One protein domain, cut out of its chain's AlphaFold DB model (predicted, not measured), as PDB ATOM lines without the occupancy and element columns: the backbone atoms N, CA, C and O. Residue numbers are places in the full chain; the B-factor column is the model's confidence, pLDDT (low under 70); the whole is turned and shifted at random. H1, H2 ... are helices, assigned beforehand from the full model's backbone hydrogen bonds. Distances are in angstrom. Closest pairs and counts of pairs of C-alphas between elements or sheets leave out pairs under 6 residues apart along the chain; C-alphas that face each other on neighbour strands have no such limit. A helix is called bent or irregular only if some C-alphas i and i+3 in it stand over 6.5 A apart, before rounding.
ATOM      1  N   TRP A  25       1.315  55.572  20.252       87.31
ATOM      2  CA  TRP A  25       0.846  54.198  20.472       87.31
ATOM      3  C   TRP A  25       0.479  53.900  21.921       87.31
ATOM      4  O   TRP A  25      -0.405  53.086  22.158       87.31
ATOM      5  N   LEU A  26       1.137  54.547  22.888       88.31
ATOM      6  CA  LEU A  26       0.847  54.334  24.300       88.31
ATOM      7  C   LEU A  26      -0.554  54.852  24.628       88.31
ATOM      8  O   LEU A  26      -1.294  54.199  25.353       88.31
ATOM      9  N   LEU A  27      -0.923  55.997  24.043       88.06
ATOM     10  CA  LEU A  27      -2.230  56.631  24.221       88.06
ATOM     11  C   LEU A  27      -3.367  55.866  23.533       88.06
ATOM     12  O   LEU A  27      -4.518  56.042  23.913       88.06
ATOM     13  N   LYS A  28      -3.060  54.999  22.558       88.12
ATOM     14  CA  LYS A  28      -4.046  54.096  21.941       88.12
ATOM     15  C   LYS A  28      -4.450  52.941  22.870       88.12
ATOM     16  O   LYS A  28      -5.429  52.260  22.588       88.12
ATOM     17  N   LEU A  29      -3.705  52.687  23.951       90.12
ATOM     18  CA  LEU A  29      -4.022  51.618  24.896       90.12
ATOM     19  C   LEU A  29      -5.096  52.085  25.893       90.12
ATOM     20  O   LEU A  29      -4.942  53.164  26.469       90.12
ATOM     21  N   PRO A  30      -6.118  51.259  26.197       91.94
ATOM     22  CA  PRO A  30      -7.202  51.641  27.111       91.94
ATOM     23  C   PRO A  30      -6.676  52.027  28.498       91.94
ATOM     24  O   PRO A  30      -7.119  53.003  29.098       91.94
ATOM     25  N   ARG A  31      -5.617  51.351  28.958       90.75
ATOM     26  CA  ARG A  31      -4.968  51.649  30.237       90.75
ATOM     27  C   ARG A  31      -4.385  53.066  30.316       90.75
ATOM     28  O   ARG A  31      -4.322  53.630  31.404       90.75
ATOM     29  N   ALA A  32      -3.950  53.653  29.200       91.69
ATOM     30  CA  ALA A  32      -3.474  55.035  29.202       91.69
ATOM     31  C   ALA A  32      -4.626  56.026  29.416       91.69
ATOM     32  O   ALA A  32      -4.447  57.002  30.145       91.69
ATOM     33  N   ALA A  33      -5.804  55.751  28.845       92.31
ATOM     34  CA  ALA A  33      -7.006  56.538  29.095       92.31
ATOM     35  C   ALA A  33      -7.435  56.433  30.565       92.31
ATOM     36  O   ALA A  33      -7.652  57.459  31.199       92.31
ATOM     37  N   GLU A  34      -7.449  55.230  31.146       93.81
ATOM     38  CA  GLU A  34      -7.750  55.025  32.574       93.81
ATOM     39  C   GLU A  34      -6.820  55.824  33.499       93.81
ATOM     40  O   GLU A  34      -7.274  56.412  34.476       93.81
ATOM     41  N   ILE A  35      -5.517  55.875  33.193       91.81
ATOM     42  CA  ILE A  35      -4.547  56.675  33.957       91.81
ATOM     43  C   ILE A  35      -4.902  58.163  33.892       91.81
ATOM     44  O   ILE A  35      -4.895  58.846  34.916       91.81
ATOM     45  N   ILE A  36      -5.204  58.671  32.694       91.50
ATOM     46  CA  ILE A  36      -5.544  60.082  32.485       91.50
ATOM     47  C   ILE A  36      -6.853  60.417  33.201       91.50
ATOM     48  O   ILE A  36      -6.871  61.349  34.002       91.50
ATOM     49  N   HIS A  37      -7.913  59.643  32.964       92.44
ATOM     50  CA  HIS A  37      -9.218  59.842  33.590       92.44
ATOM     51  C   HIS A  37      -9.128  59.728  35.110       92.44
ATOM     52  O   HIS A  37      -9.510  60.661  35.798       92.44
ATOM     53  N   GLY A  38      -8.466  58.701  35.647       92.44
ATOM     54  CA  GLY A  38      -8.302  58.569  37.094       92.44
ATOM     55  C   GLY A  38      -7.503  59.714  37.732       92.44
ATOM     56  O   GLY A  38      -7.733  60.061  38.889       92.44
ATOM     57  N   CYS A  39      -6.554  60.321  37.013       90.75
ATOM     58  CA  CYS A  39      -5.894  61.548  37.467       90.75
ATOM     59  C   CYS A  39      -6.835  62.759  37.442       90.75
ATOM     60  O   CYS A  39      -6.793  63.563  38.372       90.75
ATOM     61  N   LEU A  40      -7.663  62.884  36.402       91.56
ATOM     62  CA  LEU A  40      -8.653  63.952  36.272       91.56
ATOM     63  C   LEU A  40      -9.732  63.850  37.348       91.56
ATOM     64  O   LEU A  40      -9.996  64.847  38.009       91.56
ATOM     65  N   ASP A  41     -10.275  62.661  37.596       93.31
ATOM     66  CA  ASP A  41     -11.309  62.432  38.607       93.31
ATOM     67  C   ASP A  41     -10.801  62.852  39.991       93.31
ATOM     68  O   ASP A  41     -11.381  63.718  40.641       93.31
ATOM     69  N   ARG A  42      -9.605  62.383  40.385       91.88
ATOM     70  CA  ARG A  42      -8.964  62.787  41.652       91.88
ATOM     71  C   ARG A  42      -8.701  64.289  41.755       91.88
ATOM     72  O   ARG A  42      -8.612  64.821  42.864       91.88
ATOM     73  N   PHE A  43      -8.467  64.955  40.628       91.12
ATOM     74  CA  PHE A  43      -8.278  66.398  40.591       91.12
ATOM     75  C   PHE A  43      -9.610  67.132  40.763       91.12
ATOM     76  O   PHE A  43      -9.676  68.079  41.545       91.12
ATOM     77  N   LEU A  44     -10.666  66.671  40.091       89.62
ATOM     78  CA  LEU A  44     -12.015  67.224  40.193       89.62
ATOM     79  C   LEU A  44     -12.596  67.038  41.597       89.62
ATOM     80  O   LEU A  44     -13.122  68.001  42.153       89.62
ATOM     81  N   ASP A  45     -12.387  65.880  42.224       91.56
ATOM     82  CA  ASP A  45     -12.814  65.609  43.604       91.56
ATOM     83  C   ASP A  45     -12.214  66.608  44.606       91.56
ATOM     84  O   ASP A  45     -12.847  67.003  45.585       91.56
ATOM     85  N   LYS A  46     -10.976  67.053  44.361       88.19
ATOM     86  CA  LYS A  46     -10.252  68.005  45.219       88.19
ATOM     87  C   LYS A  46     -10.439  69.463  44.797       88.19
ATOM     88  O   LYS A  46      -9.966  70.358  45.504       88.19
ATOM     89  N   SER A  47     -11.142  69.705  43.688       83.12
ATOM     90  CA  SER A  47     -11.333  71.035  43.102       83.12
ATOM     91  C   SER A  47     -11.882  72.098  44.056       83.12
ATOM     92  O   SER A  47     -11.332  73.203  44.048       83.12
ATOM     93  N   PRO A  48     -12.842  71.801  44.959       84.25
ATOM     94  CA  PRO A  48     -13.392  72.817  45.856       84.25
ATOM     95  C   PRO A  48     -12.383  73.297  46.909       84.25
ATOM     96  O   PRO A  48     -12.559  74.350  47.511       84.25
ATOM     97  N   SER A  49     -11.327  72.519  47.165       85.44
ATOM     98  CA  SER A  49     -10.343  72.775  48.225       85.44
ATOM     99  C   SER A  49      -9.051  73.425  47.717       85.44
ATOM    100  O   SER A  49      -8.117  73.650  48.495       85.44
ATOM    101  N   PHE A  50      -8.946  73.717  46.417       87.38
ATOM    102  CA  PHE A  50      -7.730  74.297  45.856       87.38
ATOM    103  C   PHE A  50      -7.598  75.784  46.197       87.38
ATOM    104  O   PHE A  50      -8.261  76.640  45.628       87.38
ATOM    105  N   ARG A  51      -6.629  76.104  47.062       86.06
ATOM    106  CA  ARG A  51      -6.189  77.492  47.302       86.06
ATOM    107  C   ARG A  51      -5.427  78.100  46.120       86.06
ATOM    108  O   ARG A  51      -5.414  79.311  45.958       86.06
ATOM    109  N   ASN A  52      -4.765  77.268  45.313       89.38
ATOM    110  CA  ASN A  52      -4.044  77.687  44.110       89.38
ATOM    111  C   ASN A  52      -4.283  76.668  42.990       89.38
ATOM    112  O   ASN A  52      -3.654  75.608  42.953       89.38
ATOM    113  N   LEU A  53      -5.201  77.011  42.088       87.75
ATOM    114  CA  LEU A  53      -5.604  76.151  40.982       87.75
ATOM    115  C   LEU A  53      -4.472  75.926  39.971       87.75
ATOM    116  O   LEU A  53      -4.314  74.810  39.489       87.75
ATOM    117  N   ALA A  54      -3.652  76.945  39.690       83.81
ATOM    118  CA  ALA A  54      -2.539  76.829  38.746       83.81
ATOM    119  C   ALA A  54      -1.515  75.786  39.217       83.81
ATOM    120  O   ALA A  54      -1.173  74.862  38.483       83.81
ATOM    121  N   LYS A  55      -1.117  75.854  40.494       85.75
ATOM    122  CA  LYS A  55      -0.211  74.867  41.098       85.75
ATOM    123  C   LYS A  55      -0.826  73.464  41.133       85.75
ATOM    124  O   LYS A  55      -0.122  72.474  40.916       85.75
ATOM    125  N   ALA A  56      -2.124  73.362  41.420       83.69
ATOM    126  CA  ALA A  56      -2.833  72.086  41.389       83.69
ATOM    127  C   ALA A  56      -2.849  71.487  39.971       83.69
ATOM    128  O   ALA A  56      -2.605  70.292  39.809       83.69
ATOM    129  N   TYR A  57      -3.072  72.313  38.946       87.75
ATOM    130  CA  TYR A  57      -3.048  71.897  37.546       87.75
ATOM    131  C   TYR A  57      -1.651  71.437  37.107       87.75
ATOM    132  O   TYR A  57      -1.511  70.369  36.512       87.75
ATOM    133  N   ASP A  58      -0.597  72.174  37.465       86.56
ATOM    134  CA  ASP A  58       0.781  71.760  37.176       86.56
ATOM    135  C   ASP A  58       1.117  70.407  37.822       86.56
ATOM    136  O   ASP A  58       1.770  69.554  37.210       86.56
ATOM    137  N   THR A  59       0.619  70.180  39.042       88.44
ATOM    138  CA  THR A  59       0.771  68.907  39.759       88.44
ATOM    139  C   THR A  59       0.040  67.777  39.034       88.44
ATOM    140  O   THR A  59       0.642  66.736  38.786       88.44
ATOM    141  N   LEU A  60      -1.205  68.002  38.598       88.88
ATOM    142  CA  LEU A  60      -1.969  67.051  37.782       88.88
ATOM    143  C   LEU A  60      -1.211  66.663  36.503       88.88
ATOM    144  O   LEU A  60      -1.065  65.480  36.193       88.88
ATOM    145  N   VAL A  61      -0.702  67.650  35.761       87.69
ATOM    146  CA  VAL A  61       0.049  67.408  34.522       87.69
ATOM    147  C   VAL A  61       1.327  66.613  34.805       87.69
ATOM    148  O   VAL A  61       1.681  65.713  34.034       87.69
ATOM    149  N   SER A  62       2.020  66.921  35.903       88.00
ATOM    150  CA  SER A  62       3.204  66.179  36.344       88.00
ATOM    151  C   SER A  62       2.868  64.724  36.691       88.00
ATOM    152  O   SER A  62       3.547  63.808  36.218       88.00
ATOM    153  N   ASP A  63       1.782  64.496  37.431       89.19
ATOM    154  CA  ASP A  63       1.337  63.165  37.846       89.19
ATOM    155  C   ASP A  63       0.921  62.300  36.654       89.19
ATOM    156  O   ASP A  63       1.369  61.156  36.539       89.19
ATOM    157  N   ILE A  64       0.148  62.857  35.713       90.25
ATOM    158  CA  ILE A  64      -0.209  62.171  34.462       90.25
ATOM    159  C   ILE A  64       1.059  61.766  33.707       90.25
ATOM    160  O   ILE A  64       1.200  60.612  33.298       90.25
ATOM    161  N   ARG A  65       2.021  62.685  33.540       89.38
ATOM    162  CA  ARG A  65       3.282  62.378  32.846       89.38
ATOM    163  C   ARG A  65       4.069  61.284  33.557       89.38
ATOM    164  O   ARG A  65       4.601  60.406  32.883       89.38
ATOM    165  N   LYS A  66       4.152  61.323  34.889       91.06
ATOM    166  CA  LYS A  66       4.871  60.321  35.685       91.06
ATOM    167  C   LYS A  66       4.253  58.934  35.510       91.06
ATOM    168  O   LYS A  66       4.980  58.000  35.180       91.06
ATOM    169  N   GLN A  67       2.933  58.818  35.648       92.06
ATOM    170  CA  GLN A  67       2.231  57.538  35.516       92.06
ATOM    171  C   GLN A  67       2.281  56.995  34.085       92.06
ATOM    172  O   GLN A  67       2.548  55.812  33.885       92.06
ATOM    173  N   LEU A  68       2.113  57.849  33.069       92.62
ATOM    174  CA  LEU A  68       2.269  57.430  31.672       92.62
ATOM    175  C   LEU A  68       3.704  56.994  31.362       92.62
ATOM    176  O   LEU A  68       3.905  56.045  30.607       92.62
ATOM    177  N   LYS A  69       4.713  57.654  31.940       92.12
ATOM    178  CA  LYS A  69       6.116  57.259  31.774       92.12
ATOM    179  C   LYS A  69       6.398  55.909  32.428       92.12
ATOM    180  O   LYS A  69       7.095  55.091  31.838       92.12
ATOM    181  N   GLU A  70       5.848  55.663  33.610       93.62
ATOM    182  CA  GLU A  70       5.952  54.367  34.277       93.62
ATOM    183  C   GLU A  70       5.264  53.266  33.466       93.62
ATOM    184  O   GLU A  70       5.878  52.240  33.172       93.62
ATOM    185  N   PHE A  71       4.037  53.513  33.005       93.62
ATOM    186  CA  PHE A  71       3.311  52.590  32.137       93.62
ATOM    187  C   PHE A  71       4.079  52.297  30.842       93.62
ATOM    188  O   PHE A  71       4.194  51.142  30.437       93.62
ATOM    189  N   HIS A  72       4.674  53.318  30.221       92.38
ATOM    190  CA  HIS A  72       5.548  53.149  29.063       92.38
ATOM    191  C   HIS A  72       6.727  52.219  29.363       92.38
ATOM    192  O   HIS A  72       6.969  51.285  28.601       92.38
ATOM    193  N   THR A  73       7.446  52.445  30.466       91.94
ATOM    194  CA  THR A  73       8.567  51.588  30.875       91.94
ATOM    195  C   THR A  73       8.107  50.147  31.073       91.94
ATOM    196  O   THR A  73       8.701  49.244  30.493       91.94
ATOM    197  N   GLN A  74       6.986  49.930  31.767       91.50
ATOM    198  CA  GLN A  74       6.414  48.595  31.956       91.50
ATOM    199  C   GLN A  74       6.085  47.904  30.624       91.50
ATOM    200  O   GLN A  74       6.326  46.708  30.476       91.50
ATOM    201  N   GLN A  75       5.539  48.627  29.640       90.44
ATOM    202  CA  GLN A  75       5.248  48.064  28.317       90.44
ATOM    203  C   GLN A  75       6.524  47.711  27.550       90.44
ATOM    204  O   GLN A  75       6.616  46.628  26.976       90.44
ATOM    205  N   VAL A  76       7.525  48.590  27.574       88.56
ATOM    206  CA  VAL A  76       8.820  48.331  26.934       88.56
ATOM    207  C   VAL A  76       9.515  47.132  27.581       88.56
ATOM    208  O   VAL A  76      10.022  46.266  26.871       88.56
ATOM    209  N   ASP A  77       9.487  47.021  28.907       89.31
ATOM    210  CA  ASP A  77      10.075  45.889  29.624       89.31
ATOM    211  C   ASP A  77       9.358  44.577  29.295       89.31
ATOM    212  O   ASP A  77      10.013  43.569  29.017       89.31
ATOM    213  N   LYS A  78       8.019  44.593  29.233       89.25
ATOM    214  CA  LYS A  78       7.220  43.443  28.779       89.25
ATOM    215  C   LYS A  78       7.592  43.016  27.360       89.25
ATOM    216  O   LYS A  78       7.729  41.823  27.110       89.25
ATOM    217  N   GLN A  79       7.810  43.967  26.453       84.94
ATOM    218  CA  GLN A  79       8.242  43.682  25.080       84.94
ATOM    219  C   GLN A  79       9.679  43.143  25.000       84.94
ATOM    220  O   GLN A  79       9.996  42.366  24.101       84.94
ATOM    221  N   GLN A  80      10.562  43.535  25.924       86.25
ATOM    222  CA  GLN A  80      11.946  43.053  25.971       86.25
ATOM    223  C   GLN A  80      12.101  41.705  26.685       86.25
ATOM    224  O   GLN A  80      13.101  41.018  26.472       86.25
ATOM    225  N   LEU A  81      11.144  41.308  27.526       90.12
ATOM    226  CA  LEU A  81      11.232  40.089  28.328       90.12
ATOM    227  C   LEU A  81      11.442  38.810  27.488       90.12
ATOM    228  O   LEU A  81      12.349  38.049  27.832       90.12
ATOM    229  N   PRO A  82      10.701  38.562  26.386       88.38
ATOM    230  CA  PRO A  82      10.930  37.386  25.542       88.38
ATOM    231  C   PRO A  82      12.340  37.375  24.952       88.38
ATOM    232  O   PRO A  82      13.003  36.343  24.943       88.38
ATOM    233  N   MET A  83      12.835  38.545  24.539       88.94
ATOM    234  CA  MET A  83      14.177  38.668  23.976       88.94
ATOM    235  C   MET A  83      15.260  38.339  24.995       88.94
ATOM    236  O   MET A  83      16.176  37.579  24.689       88.94
ATOM    237  N   LYS A  84      15.126  38.854  26.222       89.06
ATOM    238  CA  LYS A  84      16.054  38.550  27.316       89.06
ATOM    239  C   LYS A  84      16.048  37.056  27.647       89.06
ATOM    240  O   LYS A  84      17.122  36.468  27.734       89.06
ATOM    241  N   LYS A  85      14.868  36.431  27.749       92.44
ATOM    242  CA  LYS A  85      14.730  34.988  28.013       92.44
ATOM    243  C   LYS A  85      15.435  34.134  26.957       92.44
ATOM    244  O   LYS A  85      16.271  33.315  27.316       92.44
ATOM    245  N   LEU A  86      15.170  34.385  25.674       90.19
ATOM    246  CA  LEU A  86      15.791  33.633  24.578       90.19
ATOM    247  C   LEU A  86      17.307  33.855  24.514       90.19
ATOM    248  O   LEU A  86      18.064  32.912  24.307       90.19
ATOM    249  N   SER A  87      17.768  35.090  24.741       89.06
ATOM    250  CA  SER A  87      19.205  35.380  24.788       89.06
ATOM    251  C   SER A  87      19.912  34.660  25.940       89.06
ATOM    252  O   SER A  87      21.027  34.176  25.763       89.06
ATOM    253  N   PHE A  88      19.248  34.536  27.095       91.94
ATOM    254  CA  PHE A  88      19.767  33.808  28.247       91.94
ATOM    255  C   PHE A  88      19.803  32.297  27.993       91.94
ATOM    256  O   PHE A  88      20.807  31.660  28.294       91.94
ATOM    257  N   GLU A  89      18.758  31.731  27.382       91.75
ATOM    258  CA  GLU A  89      18.707  30.306  27.020       91.75
ATOM    259  C   GLU A  89      19.825  29.941  26.033       91.75
ATOM    260  O   GLU A  89      20.556  28.980  26.261       91.75
ATOM    261  N   ILE A  90      20.053  30.757  24.996       91.06
ATOM    262  CA  ILE A  90      21.182  30.553  24.074       91.06
ATOM    263  C   ILE A  90      22.522  30.657  24.810       91.06
ATOM    264  O   ILE A  90      23.400  29.821  24.601       91.06
ATOM    265  N   ALA A  91      22.700  31.662  25.672       90.81
ATOM    266  CA  ALA A  91      23.939  31.831  26.428       90.81
ATOM    267  C   ALA A  91      24.212  30.654  27.381       90.81
ATOM    268  O   ALA A  91      25.371  30.280  27.553       90.81
ATOM    269  N   ALA A  92      23.172  30.063  27.975       91.69
ATOM    270  CA  ALA A  92      23.284  28.870  28.808       91.69
ATOM    271  C   ALA A  92      23.665  27.638  27.975       91.69
ATOM    272  O   ALA A  92      24.583  26.907  28.340       91.69
ATOM    273  N   LEU A  93      23.029  27.442  26.815       89.12
ATOM    274  CA  LEU A  93      23.335  26.325  25.915       89.12
ATOM    275  C   LEU A  93      24.765  26.396  25.366       89.12
ATOM    276  O   LEU A  93      25.435  25.373  25.262       89.12
ATOM    277  N   LEU A  94      25.272  27.594  25.069       87.19
ATOM    278  CA  LEU A  94      26.647  27.785  24.595       87.19
ATOM    279  C   LEU A  94      27.718  27.493  25.658       87.19
ATOM    280  O   LEU A  94      28.879  27.312  25.295       87.19
ATOM    281  N   GLN A  95      27.354  27.445  26.943       89.25
ATOM    282  CA  GLN A  95      28.269  27.085  28.034       89.25
ATOM    283  C   GLN A  95      28.388  25.571  28.243       89.25
ATOM    284  O   GLN A  95      29.280  25.132  28.969       89.25
ATOM    285  N   VAL A  96      27.528  24.761  27.614       88.62
ATOM    286  CA  VAL A  96      27.582  23.301  27.739       88.62
ATOM    287  C   VAL A  96      28.851  22.766  27.046       88.62
ATOM    288  O   VAL A  96      29.059  23.031  25.855       88.62
ATOM    289  N   PRO A  97      29.721  22.009  27.749       85.25
ATOM    290  CA  PRO A  97      30.909  21.406  27.147       85.25
ATOM    291  C   PRO A  97      30.535  20.496  25.973       85.25
ATOM    292  O   PRO A  97      29.545  19.775  26.037       85.25
ATOM    293  N   ASN A  98      31.321  20.520  24.894       85.44
ATOM    294  CA  ASN A  98      31.074  19.734  23.676       85.44
ATOM    295  C   ASN A  98      29.709  19.974  22.994       85.44
ATOM    296  O   ASN A  98      29.333  19.212  22.111       85.44
ATOM    297  N   MET A  99      29.006  21.072  23.296       86.31
ATOM    298  CA  MET A  99      27.710  21.411  22.685       86.31
ATOM    299  C   MET A  99      27.712  21.388  21.149       86.31
ATOM    300  O   MET A  99      26.733  20.979  20.538       86.31
ATOM    301  N   ARG A 100      28.824  21.769  20.507       81.69
ATOM    302  CA  ARG A 100      28.951  21.755  19.036       81.69
ATOM    303  C   ARG A 100      28.950  20.352  18.424       81.69
ATOM    304  O   ARG A 100      28.825  20.239  17.209       81.69
ATOM    305  N   GLN A 101      29.145  19.320  19.239       87.12
ATOM    306  CA  GLN A 101      29.163  17.921  18.820       87.12
ATOM    307  C   GLN A 101      27.801  17.246  19.027       87.12
ATOM    308  O   GLN A 101      27.561  16.202  18.431       87.12
ATOM    309  N   ASP A 102      26.907  17.843  19.824       89.88
ATOM    310  CA  ASP A 102      25.556  17.334  20.038       89.88
ATOM    311  C   ASP A 102      24.584  17.942  19.003       89.88
ATOM    312  O   ASP A 102      24.245  19.132  19.084       89.88
ATOM    313  N   PRO A 103      24.100  17.154  18.022       89.44
ATOM    314  CA  PRO A 103      23.198  17.652  16.989       89.44
ATOM    315  C   PRO A 103      21.855  18.145  17.552       89.44
ATOM    316  O   PRO A 103      21.246  19.036  16.953       89.44
ATOM    317  N   VAL A 104      21.405  17.634  18.704       90.38
ATOM    318  CA  VAL A 104      20.157  18.059  19.355       90.38
ATOM    319  C   VAL A 104      20.313  19.466  19.932       90.38
ATOM    320  O   VAL A 104      19.473  20.336  19.686       90.38
ATOM    321  N   LEU A 105      21.421  19.734  20.632       89.12
ATOM    322  CA  LEU A 105      21.705  21.062  21.194       89.12
ATOM    323  C   LEU A 105      21.954  22.107  20.098       89.12
ATOM    324  O   LEU A 105      21.475  23.241  20.201       89.12
ATOM    325  N   VAL A 106      22.646  21.727  19.019       90.81
ATOM    326  CA  VAL A 106      22.839  22.593  17.844       90.81
ATOM    327  C   VAL A 106      21.500  22.912  17.167       90.81
ATOM    328  O   VAL A 106      21.263  24.068  16.799       90.81
ATOM    329  N   GLY A 107      20.607  21.924  17.041       92.12
ATOM    330  CA  GLY A 107      19.247  22.115  16.536       92.12
ATOM    331  C   GLY A 107      18.459  23.119  17.379       92.12
ATOM    332  O   GLY A 107      17.934  24.098  16.845       92.12
ATOM    333  N   ARG A 108      18.479  22.957  18.707       92.25
ATOM    334  CA  ARG A 108      17.793  23.860  19.640       92.25
ATOM    335  C   ARG A 108      18.312  25.296  19.569       92.25
ATOM    336  O   ARG A 108      17.520  26.234  19.550       92.25
ATOM    337  N   VAL A 109      19.628  25.498  19.494       92.12
ATOM    338  CA  VAL A 109      20.189  26.854  19.359       92.12
ATOM    339  C   VAL A 109      19.774  27.507  18.045       92.12
ATOM    340  O   VAL A 109      19.442  28.692  18.045       92.12
ATOM    341  N   ARG A 110      19.717  26.749  16.944       93.50
ATOM    342  CA  ARG A 110      19.225  27.262  15.658       93.50
ATOM    343  C   ARG A 110      17.755  27.681  15.739       93.50
ATOM    344  O   ARG A 110      17.406  28.746  15.236       93.50
ATOM    345  N   GLU A 111      16.904  26.896  16.397       94.69
ATOM    346  CA  GLU A 111      15.497  27.262  16.623       94.69
ATOM    347  C   GLU A 111      15.366  28.563  17.425       94.69
ATOM    348  O   GLU A 111      14.623  29.465  17.034       94.69
ATOM    349  N   LEU A 112      16.113  28.694  18.525       92.56
ATOM    350  CA  LEU A 112      16.095  29.901  19.354       92.56
ATOM    351  C   LEU A 112      16.601  31.126  18.577       92.56
ATOM    352  O   LEU A 112      16.023  32.205  18.693       92.56
ATOM    353  N   GLN A 113      17.627  30.967  17.735       92.56
ATOM    354  CA  GLN A 113      18.100  32.026  16.836       92.56
ATOM    355  C   GLN A 113      17.004  32.475  15.862       92.56
ATOM    356  O   GLN A 113      16.760  33.674  15.734       92.56
ATOM    357  N   GLN A 114      16.273  31.537  15.250       94.25
ATOM    358  CA  GLN A 114      15.147  31.867  14.369       94.25
ATOM    359  C   GLN A 114      14.016  32.590  15.115       94.25
ATOM    360  O   GLN A 114      13.419  33.530  14.589       94.25
ATOM    361  N   GLN A 115      13.711  32.189  16.354       93.00
ATOM    362  CA  GLN A 115      12.730  32.895  17.184       93.00
ATOM    363  C   GLN A 115      13.183  34.326  17.496       93.00
ATOM    364  O   GLN A 115      12.372  35.256  17.460       93.00
ATOM    365  N   ILE A 116      14.481  34.526  17.746       92.81
ATOM    366  CA  ILE A 116      15.051  35.853  17.970       92.81
ATOM    367  C   ILE A 116      14.925  36.727  16.720       92.81
ATOM    368  O   ILE A 116      14.484  37.871  16.825       92.81
ATOM    369  N   GLU A 117      15.261  36.202  15.543       93.88
ATOM    370  CA  GLU A 117      15.149  36.929  14.273       93.88
ATOM    371  C   GLU A 117      13.707  37.351  13.973       93.88
ATOM    372  O   GLU A 117      13.460  38.501  13.590       93.88
ATOM    373  N   LYS A 118      12.737  36.460  14.220       93.38
ATOM    374  CA  LYS A 118      11.306  36.775  14.089       93.38
ATOM    375  C   LYS A 118      10.902  37.925  15.013       93.38
ATOM    376  O   LYS A 118      10.277  38.885  14.565       93.38
ATOM    377  N   LEU A 119      11.307  37.878  16.285       91.44
ATOM    378  CA  LEU A 119      11.009  38.940  17.253       91.44
ATOM    379  C   LEU A 119      11.680  40.272  16.893       91.44
ATOM    380  O   LEU A 119      11.061  41.329  17.018       91.44
ATOM    381  N   GLN A 120      12.923  40.249  16.411       90.12
ATOM    382  CA  GLN A 120      13.628  41.454  15.968       90.12
ATOM    383  C   GLN A 120      12.977  42.085  14.735       90.12
ATOM    384  O   GLN A 120      12.903  43.315  14.646       90.12
ATOM    385  N   THR A 121      12.499  41.256  13.807       92.62
ATOM    386  CA  THR A 121      11.758  41.700  12.621       92.62
ATOM    387  C   THR A 121      10.454  42.375  13.036       92.62
ATOM    388  O   THR A 121      10.259  43.544  12.712       92.62
ATOM    389  N   ALA A 122       9.654  41.734  13.891       90.19
ATOM    390  CA  ALA A 122       8.420  42.321  14.416       90.19
ATOM    391  C   ALA A 122       8.666  43.647  15.170       90.19
ATOM    392  O   ALA A 122       7.948  44.631  14.990       90.19
ATOM    393  N   GLN A 123       9.729  43.735  15.981       89.12
ATOM    394  CA  GLN A 123      10.109  44.989  16.651       89.12
ATOM    395  C   GLN A 123      10.574  46.078  15.675       89.12
ATOM    396  O   GLN A 123      10.450  47.275  15.959       89.12
ATOM    397  N   ARG A 124      11.188  45.702  14.549       89.62
ATOM    398  CA  ARG A 124      11.590  46.643  13.500       89.62
ATOM    399  C   ARG A 124      10.360  47.197  12.791       89.62
ATOM    400  O   ARG A 124      10.255  48.416  12.696       89.62
ATOM    401  N   GLU A 125       9.447  46.331  12.374       91.38
ATOM    402  CA  GLU A 125       8.182  46.700  11.729       91.38
ATOM    403  C   GLU A 125       7.349  47.605  12.633       91.38
ATOM    404  O   GLU A 125       6.952  48.693  12.225       91.38
ATOM    405  N   PHE A 126       7.202  47.243  13.913       88.50
ATOM    406  CA  PHE A 126       6.515  48.090  14.885       88.50
ATOM    407  C   PHE A 126       7.134  49.492  14.957       88.50
ATOM    408  O   PHE A 126       6.421  50.491  14.906       88.50
ATOM    409  N   ARG A 127       8.467  49.600  15.037       85.69
ATOM    410  CA  ARG A 127       9.154  50.904  15.073       85.69
ATOM    411  C   ARG A 127       8.985  51.700  13.780       85.69
ATOM    412  O   ARG A 127       8.885  52.924  13.855       85.69
ATOM    413  N   GLN A 128       8.973  51.035  12.627       86.81
ATOM    414  CA  GLN A 128       8.725  51.672  11.335       86.81
ATOM    415  C   GLN A 128       7.306  52.238  11.272       86.81
ATOM    416  O   GLN A 128       7.147  53.416  10.960       86.81
ATOM    417  N   GLU A 129       6.308  51.457  11.686       88.81
ATOM    418  CA  GLU A 129       4.918  51.907  11.765       88.81
ATOM    419  C   GLU A 129       4.774  53.097  12.722       88.81
ATOM    420  O   GLU A 129       4.163  54.107  12.386       88.81
ATOM    421  N   GLN A 130       5.421  53.057  13.894       84.56
ATOM    422  CA  GLN A 130       5.396  54.196  14.819       84.56
ATOM    423  C   GLN A 130       6.032  55.463  14.234       84.56
ATOM    424  O   GLN A 130       5.539  56.569  14.466       84.56
ATOM    425  N   ALA A 131       7.123  55.324  13.479       83.75
ATOM    426  CA  ALA A 131       7.750  56.451  12.798       83.75
ATOM    427  C   ALA A 131       6.840  57.021  11.696       83.75
ATOM    428  O   ALA A 131       6.750  58.242  11.556       83.75
ATOM    429  N   PHE A 132       6.139  56.150  10.966       83.56
ATOM    430  CA  PHE A 132       5.177  56.526   9.935       83.56
ATOM    431  C   PHE A 132       3.958  57.253  10.519       83.56
ATOM    432  O   PHE A 132       3.645  58.366  10.104       83.56
ATOM    433  N   GLN A 133       3.344  56.709  11.569       81.12
ATOM    434  CA  GLN A 133       2.229  57.343  12.283       81.12
ATOM    435  C   GLN A 133       2.610  58.729  12.824       81.12
ATOM    436  O   GLN A 133       1.847  59.689  12.719       81.12
ATOM    437  N   LEU A 134       3.825  58.868  13.365       81.31
ATOM    438  CA  LEU A 134       4.340  60.163  13.806       81.31
ATOM    439  C   LEU A 134       4.520  61.146  12.639       81.31
ATOM    440  O   LEU A 134       4.335  62.349  12.827       81.31
ATOM    441  N   HIS A 135       4.920  60.659  11.463       80.56
ATOM    442  CA  HIS A 135       5.032  61.478  10.261       80.56
ATOM    443  C   HIS A 135       3.660  61.987   9.808       80.56
ATOM    444  O   HIS A 135       3.516  63.197   9.640       80.56
ATOM    445  N   LEU A 136       2.652  61.111   9.720       80.81
ATOM    446  CA  LEU A 136       1.276  61.486   9.370       80.81
ATOM    447  C   LEU A 136       0.726  62.569  10.304       80.81
ATOM    448  O   LEU A 136       0.282  63.618   9.849       80.81
ATOM    449  N   PHE A 137       0.864  62.370  11.615       74.56
ATOM    450  CA  PHE A 137       0.412  63.338  12.616       74.56
ATOM    451  C   PHE A 137       1.091  64.712  12.496       74.56
ATOM    452  O   PHE A 137       0.498  65.751  12.785       74.56
ATOM    453  N   LYS A 138       2.370  64.741  12.105       76.38
ATOM    454  CA  LYS A 138       3.088  65.998  11.860       76.38
ATOM    455  C   LYS A 138       2.636  66.661  10.564       76.38
ATOM    456  O   LYS A 138       2.522  67.882  10.560       76.38
ATOM    457  N   ALA A 139       2.398  65.876   9.512       73.62
ATOM    458  CA  ALA A 139       1.923  66.370   8.226       73.62
ATOM    459  C   ALA A 139       0.558  67.058   8.382       73.62
ATOM    460  O   ALA A 139       0.445  68.225   8.018       73.62
ATOM    461  N   GLU A 140      -0.394  66.400   9.055       70.00
ATOM    462  CA  GLU A 140      -1.744  66.913   9.351       70.00
ATOM    463  C   GLU A 140      -1.731  68.255  10.105       70.00
ATOM    464  O   GLU A 140      -2.555  69.135   9.879       70.00
ATOM    465  N   ARG A 141      -0.756  68.452  10.999       64.56
ATOM    466  CA  ARG A 141      -0.620  69.686  11.793       64.56
ATOM    467  C   ARG A 141       0.084  70.828  11.078       64.56
ATOM    468  O   ARG A 141       0.165  71.927  11.626       64.56
ATOM    469  N   SER A 142       0.639  70.586   9.899       59.03
ATOM    470  CA  SER A 142       1.418  71.584   9.184       59.03
ATOM    471  C   SER A 142       0.729  71.971   7.881       59.03
ATOM    472  O   SER A 142       0.811  71.252   6.892       59.03
TER     473      SER A 142
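Overview. This is residues 25 to 142 of the 194 residues of the protein "Aste57867_20489 protein" of Aphanomyces stellatus (UniProt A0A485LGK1). Two long helices make a narrow V: the bent helix H2 runs the length of the rod, and H3 folds back from its far end, packed on the arm H2b near the corner and spreading away from the arm H2a. The short helix H1 packs on the other end of the V's first limb, side by side with H2a, and the last residues of H3 and the two after it, 135 to 142, stick out free. The printed part has 118 residues with three named helices, in the order H1, H2, H3, and no named strand; the class is all helix. The whole is extended, with a radius of gyration of the C-alphas of 22.8 A, and its C-alphas span 75 by 35 by 19 A.

Along the chain. Residues 25 to 29 come before H1, which is residues 30 to 45 and begins at C-alpha 30 at (-7.202, 51.641, 27.111); it is 22.3 A long from first to last C-alpha. H2, residues 53 to 93, was assigned as one helix by its hydrogen bonds but is bent: C-alphas 79 and 82 are 6.9 A apart. Its arm H2a, residues 53 to 79, begins at C-alpha 53 at (-5.604, 76.151, 40.982) and is 38.7 A long. Its arm H2b, residues 82 to 93, is 16.6 A long. H3, residues 103 to 140, is 55.7 A long and ends at C-alpha 140 at (-1.744, 66.913, 9.351).

Arrangement. H1 and H2a form a helical hairpin. They touch, the closest C-alphas being those of Ile 36 and Ile 64, 6.1 A apart, and they run opposite ways at a shallow tilt of 22 degrees. The lines of H2a and H2b stand at a steep tilt of 37 degrees, only just past shallow. H2b and H3 form a second helical hairpin, opposite ways at a shallow tilt of 24 degrees. H3 touches H2b with residues 105 to 119 alone, and the closest C-alphas are those of Ile 90 and Val 109, 6.1 A apart. H3 is apart from H2a and from H1, and H1 is apart from H2b. In H1, H2a, H2b and H3 every backbone pair of O i and N i+4 is within hydrogen-bond range.

Size, cuts and confidence. The two C-alphas farthest apart are those of Arg 51 and Gln 101, at 74.9 A, while those of Trp 25 and Ser 142, the first and last printed, are 20.7 A apart. The printed part has no cut. Both links are short: seven residues between H1 and H2, nine between H2 and H3. Residues 48 to 55, of which 53 to 55 belong to H2, stand free, and so do residues 135 to 142, of which 135 to 140 belong to H3. The mean pLDDT of the printed part is 88.3, and residues 141 to 142 are under 70.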